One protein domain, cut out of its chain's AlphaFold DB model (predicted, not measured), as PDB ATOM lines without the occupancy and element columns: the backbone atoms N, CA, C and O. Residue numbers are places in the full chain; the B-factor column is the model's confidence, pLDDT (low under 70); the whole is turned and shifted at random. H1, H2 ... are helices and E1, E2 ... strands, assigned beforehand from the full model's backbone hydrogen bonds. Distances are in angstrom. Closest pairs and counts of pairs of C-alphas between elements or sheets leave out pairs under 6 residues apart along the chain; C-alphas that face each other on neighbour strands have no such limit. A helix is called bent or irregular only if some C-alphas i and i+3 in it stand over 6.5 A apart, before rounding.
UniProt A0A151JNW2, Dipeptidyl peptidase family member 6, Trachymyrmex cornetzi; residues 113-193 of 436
ATOM      1  N   ASP A 113     252.377 301.540 249.485       82.12
ATOM      2  CA  ASP A 113     251.630 300.284 249.362       82.12
ATOM      3  C   ASP A 113     252.537 299.062 249.138       82.12
ATOM      4  O   ASP A 113     252.080 297.928 249.270       82.12
ATOM      5  N   LYS A 114     253.810 299.278 248.780       79.50
ATOM      6  CA  LYS A 114     254.741 298.226 248.352       79.50
ATOM      7  C   LYS A 114     256.001 298.094 249.208       79.50
ATOM      8  O   LYS A 114     256.520 296.984 249.283       79.50
ATOM      9  N   PHE A 115     256.507 299.181 249.801       82.44
ATOM     10  CA  PHE A 115     257.840 299.213 250.430       82.44
ATOM     11  C   PHE A 115     257.856 299.888 251.790       82.44
ATOM     12  O   PHE A 115     257.174 300.895 251.985       82.44
ATOM     13  N   ASP A 116     258.629 299.319 252.716       81.81
ATOM     14  CA  ASP A 116     258.771 299.827 254.080       81.81
ATOM     15  C   ASP A 116     259.410 301.213 254.054       81.81
ATOM     16  O   ASP A 116     260.375 301.450 253.320       81.81
ATOM     17  N   VAL A 117     258.885 302.125 254.875       83.94
ATOM     18  CA  VAL A 117     259.617 303.349 255.206       83.94
ATOM     19  C   VAL A 117     260.905 302.927 255.911       83.94
ATOM     20  O   VAL A 117     260.855 302.311 256.975       83.94
ATOM     21  N   SER A 118     262.045 303.220 255.294       77.50
ATOM     22  CA  SER A 118     263.371 302.794 255.746       77.50
ATOM     23  C   SER A 118     264.052 303.844 256.615       77.50
ATOM     24  O   SER A 118     264.747 303.490 257.568       77.50
ATOM     25  N   ASP A 119     263.827 305.124 256.316       77.12
ATOM     26  CA  ASP A 119     264.435 306.241 257.034       77.12
ATOM     27  C   ASP A 119     263.555 307.498 256.993       77.12
ATOM     28  O   ASP A 119     262.606 307.605 256.208       77.12
ATOM     29  N   LEU A 120     263.860 308.470 257.849       84.44
ATOM     30  CA  LEU A 120     263.256 309.795 257.810       84.44
ATOM     31  C   LEU A 120     264.169 310.867 258.391       84.44
ATOM     32  O   LEU A 120     264.917 310.653 259.344       84.44
ATOM     33  N   THR A 121     263.985 312.084 257.896       89.25
ATOM     34  CA  THR A 121     264.753 313.244 258.342       89.25
ATOM     35  C   THR A 121     263.854 314.206 259.097       89.25
ATOM     36  O   THR A 121     262.867 314.712 258.559       89.25
ATOM     37  N   LEU A 122     264.211 314.489 260.351       91.06
ATOM     38  CA  LEU A 122     263.571 315.524 261.162       91.06
ATOM     39  C   LEU A 122     264.348 316.834 261.066       91.06
ATOM     40  O   LEU A 122     265.581 316.828 261.072       91.06
ATOM     41  N   HIS A 123     263.644 317.964 261.106       91.94
ATOM     42  CA  HIS A 123     264.312 319.241 261.325       91.94
ATOM     43  C   HIS A 123     264.994 319.234 262.708       91.94
ATOM     44  O   HIS A 123     264.360 318.876 263.707       91.94
ATOM     45  N   PRO A 124     266.269 319.643 262.833       89.44
ATOM     46  CA  PRO A 124     267.035 319.454 264.065       89.44
ATOM     47  C   PRO A 124     266.446 320.175 265.289       89.44
ATOM     48  O   PRO A 124     266.525 319.638 266.398       89.44
ATOM     49  N   THR A 125     265.831 321.345 265.096       90.00
ATOM     50  CA  THR A 125     265.220 322.183 266.151       90.00
ATOM     51  C   THR A 125     263.689 322.181 266.129       90.00
ATOM     52  O   THR A 125     263.069 321.960 267.165       90.00
ATOM     53  N   GLU A 126     263.076 322.376 264.958       90.88
ATOM     54  CA  GLU A 126     261.618 322.329 264.780       90.88
ATOM     55  C   GLU A 126     261.004 320.928 264.925       90.88
ATOM     56  O   GLU A 126     259.819 320.813 265.227       90.88
ATOM     57  N   LYS A 127     261.804 319.862 264.781       91.69
ATOM     58  CA  LYS A 127     261.415 318.453 264.975       91.69
ATOM     59  C   LYS A 127     260.230 317.956 264.137       91.69
ATOM     60  O   LYS A 127     259.779 316.844 264.364       91.69
ATOM     61  N   ASN A 128     259.743 318.718 263.169       91.25
ATOM     62  CA  ASN A 128     258.836 318.248 262.127       91.25
ATOM     63  C   ASN A 128     259.558 317.287 261.170       91.25
ATOM     64  O   ASN A 128     260.773 317.375 260.971       91.25
ATOM     65  N   VAL A 129     258.796 316.369 260.576       92.12
ATOM     66  CA  VAL A 129     259.283 315.456 259.536       92.12
ATOM     67  C   VAL A 129     259.452 316.232 258.237       92.12
ATOM     68  O   VAL A 129     258.472 316.729 257.693       92.12
ATOM     69  N   LEU A 130     260.681 316.308 257.735       92.31
ATOM     70  CA  LEU A 130     261.000 316.974 256.475       92.31
ATOM     71  C   LEU A 130     260.787 316.036 255.283       92.31
ATOM     72  O   LEU A 130     260.127 316.391 254.308       92.31
ATOM     73  N   LEU A 131     261.315 314.815 255.370       92.00
ATOM     74  CA  LEU A 131     261.195 313.791 254.333       92.00
ATOM     75  C   LEU A 131     261.212 312.384 254.931       92.00
ATOM     76  O   LEU A 131     261.681 312.187 256.053       92.00
ATOM     77  N   ALA A 132     260.714 311.426 254.159       90.12
ATOM     78  CA  ALA A 132     260.809 309.993 254.412       90.12
ATOM     79  C   ALA A 132     261.524 309.311 253.238       90.12
ATOM     80  O   ALA A 132     261.453 309.802 252.110       90.12
ATOM     81  N   ALA A 133     262.179 308.185 253.492       87.06
ATOM     82  CA  ALA A 133     262.796 307.343 252.475       87.06
ATOM     83  C   ALA A 133     262.185 305.938 252.491       87.06
ATOM     84  O   ALA A 133     261.720 305.464 253.532       87.06
ATOM     85  N   TYR A 134     262.165 305.281 251.335       86.38
ATOM     86  CA  TYR A 134     261.872 303.855 251.226       86.38
ATOM     87  C   TYR A 134     262.840 303.186 250.260       86.38
ATOM     88  O   TYR A 134     263.289 303.789 249.282       86.38
ATOM     89  N   ASN A 135     263.105 301.908 250.515       79.38
ATOM     90  CA  ASN A 135     264.075 301.149 249.740       79.38
ATOM     91  C   ASN A 135     263.327 300.181 248.832       79.38
ATOM     92  O   ASN A 135     262.630 299.281 249.306       79.38
ATOM     93  N   TYR A 136     263.484 300.361 247.522       76.62
ATOM     94  CA  TYR A 136     263.046 299.373 246.539       76.62
ATOM     95  C   TYR A 136     264.252 298.673 245.910       76.62
ATOM     96  O   TYR A 136     264.787 297.718 246.467       76.62
ATOM     97  N   LEU A 137     264.688 299.158 244.747       79.38
ATOM     98  CA  LEU A 137     265.967 298.800 244.127       79.38
ATOM     99  C   LEU A 137     267.037 299.872 244.376       79.38
ATOM    100  O   LEU A 137     268.222 299.588 244.230       79.38
ATOM    101  N   ARG A 138     266.588 301.082 244.720       80.50
ATOM    102  CA  ARG A 138     267.346 302.278 245.086       80.50
ATOM    103  C   ARG A 138     266.593 303.003 246.197       80.50
ATOM    104  O   ARG A 138     265.387 302.762 246.355       80.50
ATOM    105  N   ASP A 139     267.289 303.854 246.938       83.56
ATOM    106  CA  ASP A 139     266.668 304.658 247.988       83.56
ATOM    107  C   ASP A 139     265.891 305.820 247.355       83.56
ATOM    108  O   ASP A 139     266.438 306.680 246.661       83.56
ATOM    109  N   GLU A 140     264.578 305.845 247.580       86.38
ATOM    110  CA  GLU A 140     263.703 306.897 247.076       86.38
ATOM    111  C   GLU A 140     263.221 307.793 248.214       86.38
ATOM    112  O   GLU A 140     262.649 307.335 249.201       86.38
ATOM    113  N   ILE A 141     263.412 309.103 248.041       89.88
ATOM    114  CA  ILE A 141     262.979 310.127 248.993       89.88
ATOM    115  C   ILE A 141     261.618 310.711 248.607       89.88
ATOM    116  O   ILE A 141     261.419 311.185 247.476       89.88
ATOM    117  N   VAL A 142     260.746 310.813 249.609       90.69
ATOM    118  CA  VAL A 142     259.461 311.514 249.591       90.69
ATOM    119  C   VAL A 142     259.518 312.738 250.494       90.69
ATOM    120  O   VAL A 142     259.748 312.637 251.697       90.69
ATOM    121  N   VAL A 143     259.269 313.906 249.907       93.31
ATOM    122  CA  VAL A 143     259.167 315.172 250.638       93.31
ATOM    123  C   VAL A 143     257.846 315.205 251.405       93.31
ATOM    124  O   VAL A 143     256.786 315.035 250.805       93.31
ATOM    125  N   ILE A 144     257.924 315.414 252.720       93.38
ATOM    126  CA  ILE A 144     256.768 315.529 253.621       93.38
ATOM    127  C   ILE A 144     256.493 317.000 253.946       93.38
ATOM    128  O   ILE A 144     255.335 317.416 253.961       93.38
ATOM    129  N   ASP A 145     257.546 317.788 254.168       92.50
ATOM    130  CA  ASP A 145     257.452 319.226 254.395       92.50
ATOM    131  C   ASP A 145     257.731 320.004 253.104       92.50
ATOM    132  O   ASP A 145     258.813 319.921 252.520       92.50
ATOM    133  N   ASP A 146     256.755 320.793 252.659       93.06
ATOM    134  CA  ASP A 146     256.849 321.540 251.404       93.06
ATOM    135  C   ASP A 146     257.934 322.623 251.396       93.06
ATOM    136  O   ASP A 146     258.357 323.035 250.313       93.06
ATOM    137  N   SER A 147     258.432 323.049 252.564       89.19
ATOM    138  CA  SER A 147     259.503 324.051 252.665       89.19
ATOM    139  C   SER A 147     260.808 323.626 251.988       89.19
ATOM    140  O   SER A 147     261.524 324.489 251.494       89.19
ATOM    141  N   ILE A 148     261.081 322.319 251.893       91.12
ATOM    142  CA  ILE A 148     262.318 321.770 251.305       91.12
ATOM    143  C   ILE A 148     262.122 321.236 249.879       91.12
ATOM    144  O   ILE A 148     263.018 320.624 249.294       91.12
ATOM    145  N   ARG A 149     260.924 321.402 249.300       91.56
ATOM    146  CA  ARG A 149     260.554 320.764 248.027       91.56
ATOM    147  C   ARG A 149     261.462 321.190 246.873       91.56
ATOM    148  O   ARG A 149     261.887 320.339 246.089       91.56
ATOM    149  N   GLU A 150     261.757 322.483 246.759       87.62
ATOM    150  CA  GLU A 150     262.644 322.981 245.704       87.62
ATOM    151  C   GLU A 150     264.113 322.602 245.961       87.62
ATOM    152  O   GLU A 150     264.819 322.305 244.998       87.62
ATOM    153  N   ASP A 151     264.550 322.489 247.221       88.88
ATOM    154  CA  ASP A 151     265.904 322.028 247.564       88.88
ATOM    155  C   ASP A 151     266.120 320.574 247.127       88.88
ATOM    156  O   ASP A 151     267.083 320.259 246.428       88.88
ATOM    157  N   ILE A 152     265.177 319.680 247.446       90.31
ATOM    158  CA  ILE A 152     265.255 318.270 247.031       90.31
ATOM    159  C   ILE A 152     265.171 318.131 245.509       90.31
ATOM    160  O   ILE A 152     265.840 317.278 244.922       90.31
ATOM    161  N   LYS A 153     264.379 318.969 244.836       90.50
ATOM    162  CA  LYS A 153     264.313 318.997 243.370       90.50
ATOM    163  C   LYS A 153     265.632 319.458 242.750       90.50
ATOM    164  O   LYS A 153     266.051 318.884 241.747       90.50
ATOM    165  N   TYR A 154     266.295 320.445 243.351       86.88
ATOM    166  CA  TYR A 154     267.638 320.859 242.957       86.88
ATOM    167  C   TYR A 154     268.649 319.723 243.155       86.88
ATOM    168  O   TYR A 154     269.347 319.376 242.203       86.88
ATOM    169  N   LEU A 155     268.661 319.065 244.321       88.00
ATOM    170  CA  LEU A 155     269.539 317.917 244.589       88.00
ATOM    171  C   LEU A 155     269.335 316.790 243.568       88.00
ATOM    172  O   LEU A 155     270.303 316.326 242.975       88.00
ATOM    173  N   LYS A 156     268.082 316.427 243.264       87.56
ATOM    174  CA  LYS A 156     267.745 315.435 242.224       87.56
ATOM    175  C   LYS A 156     268.207 315.831 240.814       87.56
ATOM    176  O   LYS A 156     268.266 314.974 239.940       87.56
ATOM    177  N   SER A 157     268.499 317.111 240.563       86.56
ATOM    178  CA  SER A 157     269.003 317.577 239.264       86.56
ATOM    179  C   SER A 157     270.523 317.462 239.114       86.56
ATOM    180  O   SER A 157     271.013 317.415 237.984       86.56
ATOM    181  N   ILE A 158     271.263 317.412 240.228       83.56
ATOM    182  CA  ILE A 158     272.734 317.376 240.242       83.56
ATOM    183  C   ILE A 158     273.296 316.021 240.702       83.56
ATOM    184  O   ILE A 158     274.336 315.598 240.197       83.56
ATOM    185  N   ILE A 159     272.599 315.330 241.609       83.69
ATOM    186  CA  ILE A 159     272.971 314.016 242.143       83.69
ATOM    187  C   ILE A 159     272.518 312.922 241.175       83.69
ATOM    188  O   ILE A 159     271.390 312.939 240.681       83.69
ATOM    189  N   LYS A 160     273.417 311.972 240.893       82.56
ATOM    190  CA  LYS A 160     273.157 310.850 239.975       82.56
ATOM    191  C   LYS A 160     272.838 309.539 240.690       82.56
ATOM    192  O   LYS A 160     272.151 308.700 240.103       82.56
ATOM    193  N   GLY A 161     273.388 309.341 241.885       85.50
ATOM    194  CA  GLY A 161     273.111 308.192 242.733       85.50
ATOM    195  C   GLY A 161     271.941 308.436 243.674       85.50
ATOM    196  O   GLY A 161     271.059 309.261 243.415       85.50
ATOM    197  N   ASP A 162     271.954 307.696 244.771       87.00
ATOM    198  CA  ASP A 162     270.944 307.781 245.810       87.00
ATOM    199  C   ASP A 162     271.292 308.935 246.759       87.00
ATOM    200  O   ASP A 162     272.441 309.101 247.181       87.00
ATOM    201  N   ILE A 163     270.294 309.769 247.053       86.50
ATOM    202  CA  ILE A 163     270.450 310.937 247.922       86.50
ATOM    203  C   ILE A 163     270.350 310.462 249.370       86.50
ATOM    204  O   ILE A 163     269.305 309.967 249.778       86.50
ATOM    205  N   GLU A 164     271.389 310.691 250.165       86.25
ATOM    206  CA  GLU A 164     271.372 310.432 251.607       86.25
ATOM    207  C   GLU A 164     271.594 311.742 252.374       86.25
ATOM    208  O   GLU A 164     272.597 312.438 252.183       86.25
ATOM    209  N   ILE A 165     270.658 312.103 253.258       86.25
ATOM    210  CA  ILE A 165     270.806 313.283 254.119       86.25
ATOM    211  C   ILE A 165     271.571 312.888 255.380       86.25
ATOM    212  O   ILE A 165     271.008 312.337 256.320       86.25
ATOM    213  N   VAL A 166     272.858 313.222 255.423       86.69
ATOM    214  CA  VAL A 166     273.753 312.829 256.518       86.69
ATOM    215  C   VAL A 166     273.570 313.720 257.748       86.69
ATOM    216  O   VAL A 166     273.639 313.255 258.883       86.69
ATOM    217  N   SER A 167     273.395 315.030 257.548       81.38
ATOM    218  CA  SER A 167     273.232 315.989 258.649       81.38
ATOM    219  C   SER A 167     272.637 317.309 258.171       81.38
ATOM    220  O   SER A 167     272.866 317.728 257.041       81.38
ATOM    221  N   ILE A 168     271.962 318.017 259.079       84.19
ATOM    222  CA  ILE A 168     271.415 319.364 258.862       84.19
ATOM    223  C   ILE A 168     271.881 320.280 260.007       84.19
ATOM    224  O   ILE A 168     271.930 319.853 261.165       84.19
ATOM    225  N   SER A 169     272.256 321.526 259.707       82.69
ATOM    226  CA  SER A 169     272.569 322.548 260.715       82.69
ATOM    227  C   SER A 169     271.339 322.922 261.544       82.69
ATOM    228  O   SER A 169     270.205 322.774 261.106       82.69
ATOM    229  N   LEU A 170     271.539 323.436 262.764       86.44
ATOM    230  CA  LEU A 170     270.434 323.734 263.694       86.44
ATOM    231  C   LEU A 170     269.394 324.726 263.141       86.44
ATOM    232  O   LEU A 170     268.223 324.650 263.515       86.44
ATOM    233  N   ASP A 171     269.831 325.645 262.283       83.06
ATOM    234  CA  ASP A 171     269.001 326.637 261.594       83.06
ATOM    235  C   ASP A 171     268.350 326.108 260.305       83.06
ATOM    236  O   ASP A 171     267.614 326.845 259.661       83.06
ATOM    237  N   GLY A 172     268.628 324.862 259.912       80.94
ATOM    238  CA  GLY A 172     268.082 324.255 258.699       80.94
ATOM    239  C   GLY A 172     268.715 324.746 257.394       80.94
ATOM    240  O   GLY A 172     268.310 324.290 256.332       80.94
ATOM    241  N   MET A 173     269.708 325.642 257.438       80.62
ATOM    242  CA  MET A 173     270.236 326.305 256.235       80.62
ATOM    243  C   MET A 173     271.377 325.547 255.545       80.62
ATOM    244  O   MET A 173     271.641 325.779 254.368       80.62
ATOM    245  N   HIS A 174     272.078 324.661 256.255       79.75
ATOM    246  CA  HIS A 174     273.236 323.931 255.736       79.75
ATOM    247  C   HIS A 174     273.035 322.430 255.887       79.75
ATOM    248  O   HIS A 174     272.762 321.926 256.976       79.75
ATOM    249  N   TRP A 175     273.193 321.721 254.777       85.50
ATOM    250  CA  TRP A 175     272.928 320.295 254.680       85.50
ATOM    251  C   TRP A 175     274.208 319.593 254.243       85.50
ATOM    252  O   TRP A 175     274.962 320.106 253.413       85.50
ATOM    253  N   ILE A 176     274.460 318.432 254.834       81.94
ATOM    254  CA  ILE A 176     275.454 317.481 254.358       81.94
ATOM    255  C   ILE A 176     274.679 316.385 253.649       81.94
ATOM    256  O   ILE A 176     273.907 315.663 254.284       81.94
ATOM    257  N   VAL A 177     274.902 316.282 252.345       85.56
ATOM    258  CA  VAL A 177     274.261 315.293 251.485       85.56
ATOM    259  C   VAL A 177     275.343 314.389 250.915       85.56
ATOM    260  O   VAL A 177     276.385 314.872 250.461       85.56
ATOM    261  N   ALA A 178     275.113 313.082 250.983       83.31
ATOM    262  CA  ALA A 178     275.943 312.090 250.327       83.31
ATOM    263  C   ALA A 178     275.253 311.607 249.048       83.31
ATOM    264  O   ALA A 178     274.051 311.348 249.031       83.31
ATOM    265  N   ASP A 179     276.045 311.511 247.982       83.69
ATOM    266  CA  ASP A 179     275.677 310.855 246.730       83.69
ATOM    267  C   ASP A 179     276.223 309.422 246.756       83.69
ATOM    268  O   ASP A 179     277.444 309.211 246.690       83.69
ATOM    269  N   SER A 180     275.327 308.446 246.916       81.00
ATOM    270  CA  SER A 180     275.667 307.025 246.939       81.00
ATOM    271  C   SER A 180     275.517 306.432 245.539       81.00
ATOM    272  O   SER A 180     274.408 306.214 245.052       81.00
ATOM    273  N   GLN A 181     276.651 306.175 244.882       78.62
ATOM    274  CA  GLN A 181     276.707 305.545 243.562       78.62
ATOM    275  C   GLN A 181     277.296 304.138 243.660       78.62
ATOM    276  O   GLN A 181     278.283 303.891 244.353       78.62
ATOM    277  N   ASP A 182     276.712 303.224 242.902       74.31
ATOM    278  CA  ASP A 182     277.124 301.836 242.744       74.31
ATOM    279  C   ASP A 182     278.459 301.692 241.976       74.31
ATOM    280  O   ASP A 182     279.168 300.696 242.146       74.31
ATOM    281  N   ASP A 183     278.844 302.697 241.184       69.19
ATOM    282  CA  ASP A 183     280.041 302.703 240.332       69.19
ATOM    283  C   ASP A 183     280.919 303.971 240.446       69.19
ATOM    284  O   ASP A 183     281.834 304.171 239.638       69.19
ATOM    285  N   GLY A 184     280.718 304.799 241.480       57.56
ATOM    286  CA  GLY A 184     281.430 306.069 241.679       57.56
ATOM    287  C   GLY A 184     281.950 306.287 243.109       57.56
ATOM    288  O   GLY A 184     281.467 305.671 244.056       57.56
ATOM    289  N   PRO A 185     282.970 307.145 243.314       50.00
ATOM    290  CA  PRO A 185     283.382 307.553 244.656       50.00
ATOM    291  C   PRO A 185     282.315 308.449 245.306       50.00
ATOM    292  O   PRO A 185     281.771 309.321 244.636       50.00
ATOM    293  N   TYR A 186     282.084 308.292 246.617       49.84
ATOM    294  CA  TYR A 186     281.195 309.165 247.396       49.84
ATOM    295  C   TYR A 186     281.553 310.646 247.201       49.84
ATOM    296  O   TYR A 186     282.674 311.067 247.517       49.84
ATOM    297  N   VAL A 187     280.599 311.441 246.712       50.53
ATOM    298  CA  VAL A 187     280.725 312.902 246.639       50.53
ATOM    299  C   VAL A 187     280.062 313.495 247.880       50.53
ATOM    300  O   VAL A 187     278.892 313.240 248.151       50.53
ATOM    301  N   LEU A 188     280.838 314.249 248.662       49.28
ATOM    302  CA  LEU A 188     280.364 314.981 249.835       49.28
ATOM    303  C   LEU A 188     280.204 316.452 249.452       49.28
ATOM    304  O   LEU A 188     281.204 317.168 249.336       49.28
ATOM    305  N   GLU A 189     278.967 316.906 249.278       48.22
ATOM    306  CA  GLU A 189     278.677 318.325 249.086       48.22
ATOM    307  C   GLU A 189     278.364 318.967 250.442       48.22
ATOM    308  O   GLU A 189     277.435 318.577 251.149       48.22
ATOM    309  N   ILE A 190     279.183 319.945 250.834       50.78
ATOM    310  CA  ILE A 190     278.926 320.802 251.994       50.78
ATOM    311  C   ILE A 190     278.552 322.171 251.435       50.78
ATOM    312  O   ILE A 190     279.404 322.851 250.859       50.78
ATOM    313  N   GLY A 191     277.293 322.579 251.605       46.16
ATOM    314  CA  GLY A 191     276.854 323.932 251.263       46.16
ATOM    315  C   GLY A 191     277.641 324.986 252.055       46.16
ATOM    316  O   GLY A 191     277.759 324.891 253.275       46.16
ATOM    317  N   GLY A 192     278.215 325.975 251.362       61.72
ATOM    318  CA  GLY A 192     278.962 327.095 251.948       61.72
ATOM    319  C   GLY A 192     279.869 327.805 250.934       61.72
ATOM    320  O   GLY A 192     280.123 327.300 249.845       61.72
ATOM    321  N   THR A 193     280.414 328.977 251.285       75.50
ATOM    322  CA  THR A 193     281.391 329.703 250.439       75.50
ATOM    323  C   THR A 193     282.817 329.153 250.553       75.50
ATOM    324  O   THR A 193     283.736 329.701 249.945       75.50
TER     325      THR A 193
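This is residues 113 to 193 of the 436 residues of the protein "Dipeptidyl peptidase family member 6" of Trachymyrmex cornetzi (UniProt A0A151JNW2). Two small three-stranded sheets, E1 E2 E3 and E4 E5 E6, stand next to each other and only partly face to face, with E4 the strand nearest the first sheet, and one helix, H1, bridges between them. The printed part has 81 residues; along the chain come E1 E2 E3 H1 E4 E5 E6, and each sheet is antiparallel in that order, a meander in which each strand is the antiparallel neighbour of the one before. The class is mixed; the whole is compact, radius of gyration of the C-alphas 12.7 A, spanning 35 by 33 by 18 A.

E1 is residues 117 to 122, 14.1 A, from C-alpha 117 at (259.617, 303.349, 255.206); E2 is 129 to 135, 18.0 A; E3 is 139 to 143, 13.2 A. H1, residues 146 to 158, is 19.9 A and irregular: C-alphas 147 and 150 are 7.7 A apart. E4 is 162 to 168, 17.5 A; E5 is 175 to 180, 15.6 A; E6 is 187 to 190, 9.7 A, ending at C-alpha 190 (278.926, 320.802, 251.994).

N 118 and O 133 of hairpin E1 and E2 are 2.9 A apart, N 132 and O 142 of hairpin E2 and E3 2.9 A. The sheets form a sandwich, two sheets face to face, with best planes 37 degrees apart; the closest C-alphas of E3 and E4, Asp 139 and Asp 162, are 5.7 A apart. N 164 and O 178 of hairpin E4 and E5 are 3.0 A apart, N 179 and O 187 of hairpin E5 and E6 3.3 A. H1 is on both sheets; its closest C-alphas to E3 are Arg 149 and Val 143, 6.3 A. In H1, 7 of 9 O i to N i+4 pairs are within hydrogen-bond range. E2 and E5 are apart.

The farthest C-alphas, Asp 113 and Thr 193, are 41.9 A apart. The printed part has no cut and no long link. Residues 183 to 192 are under 70 in pLDDT.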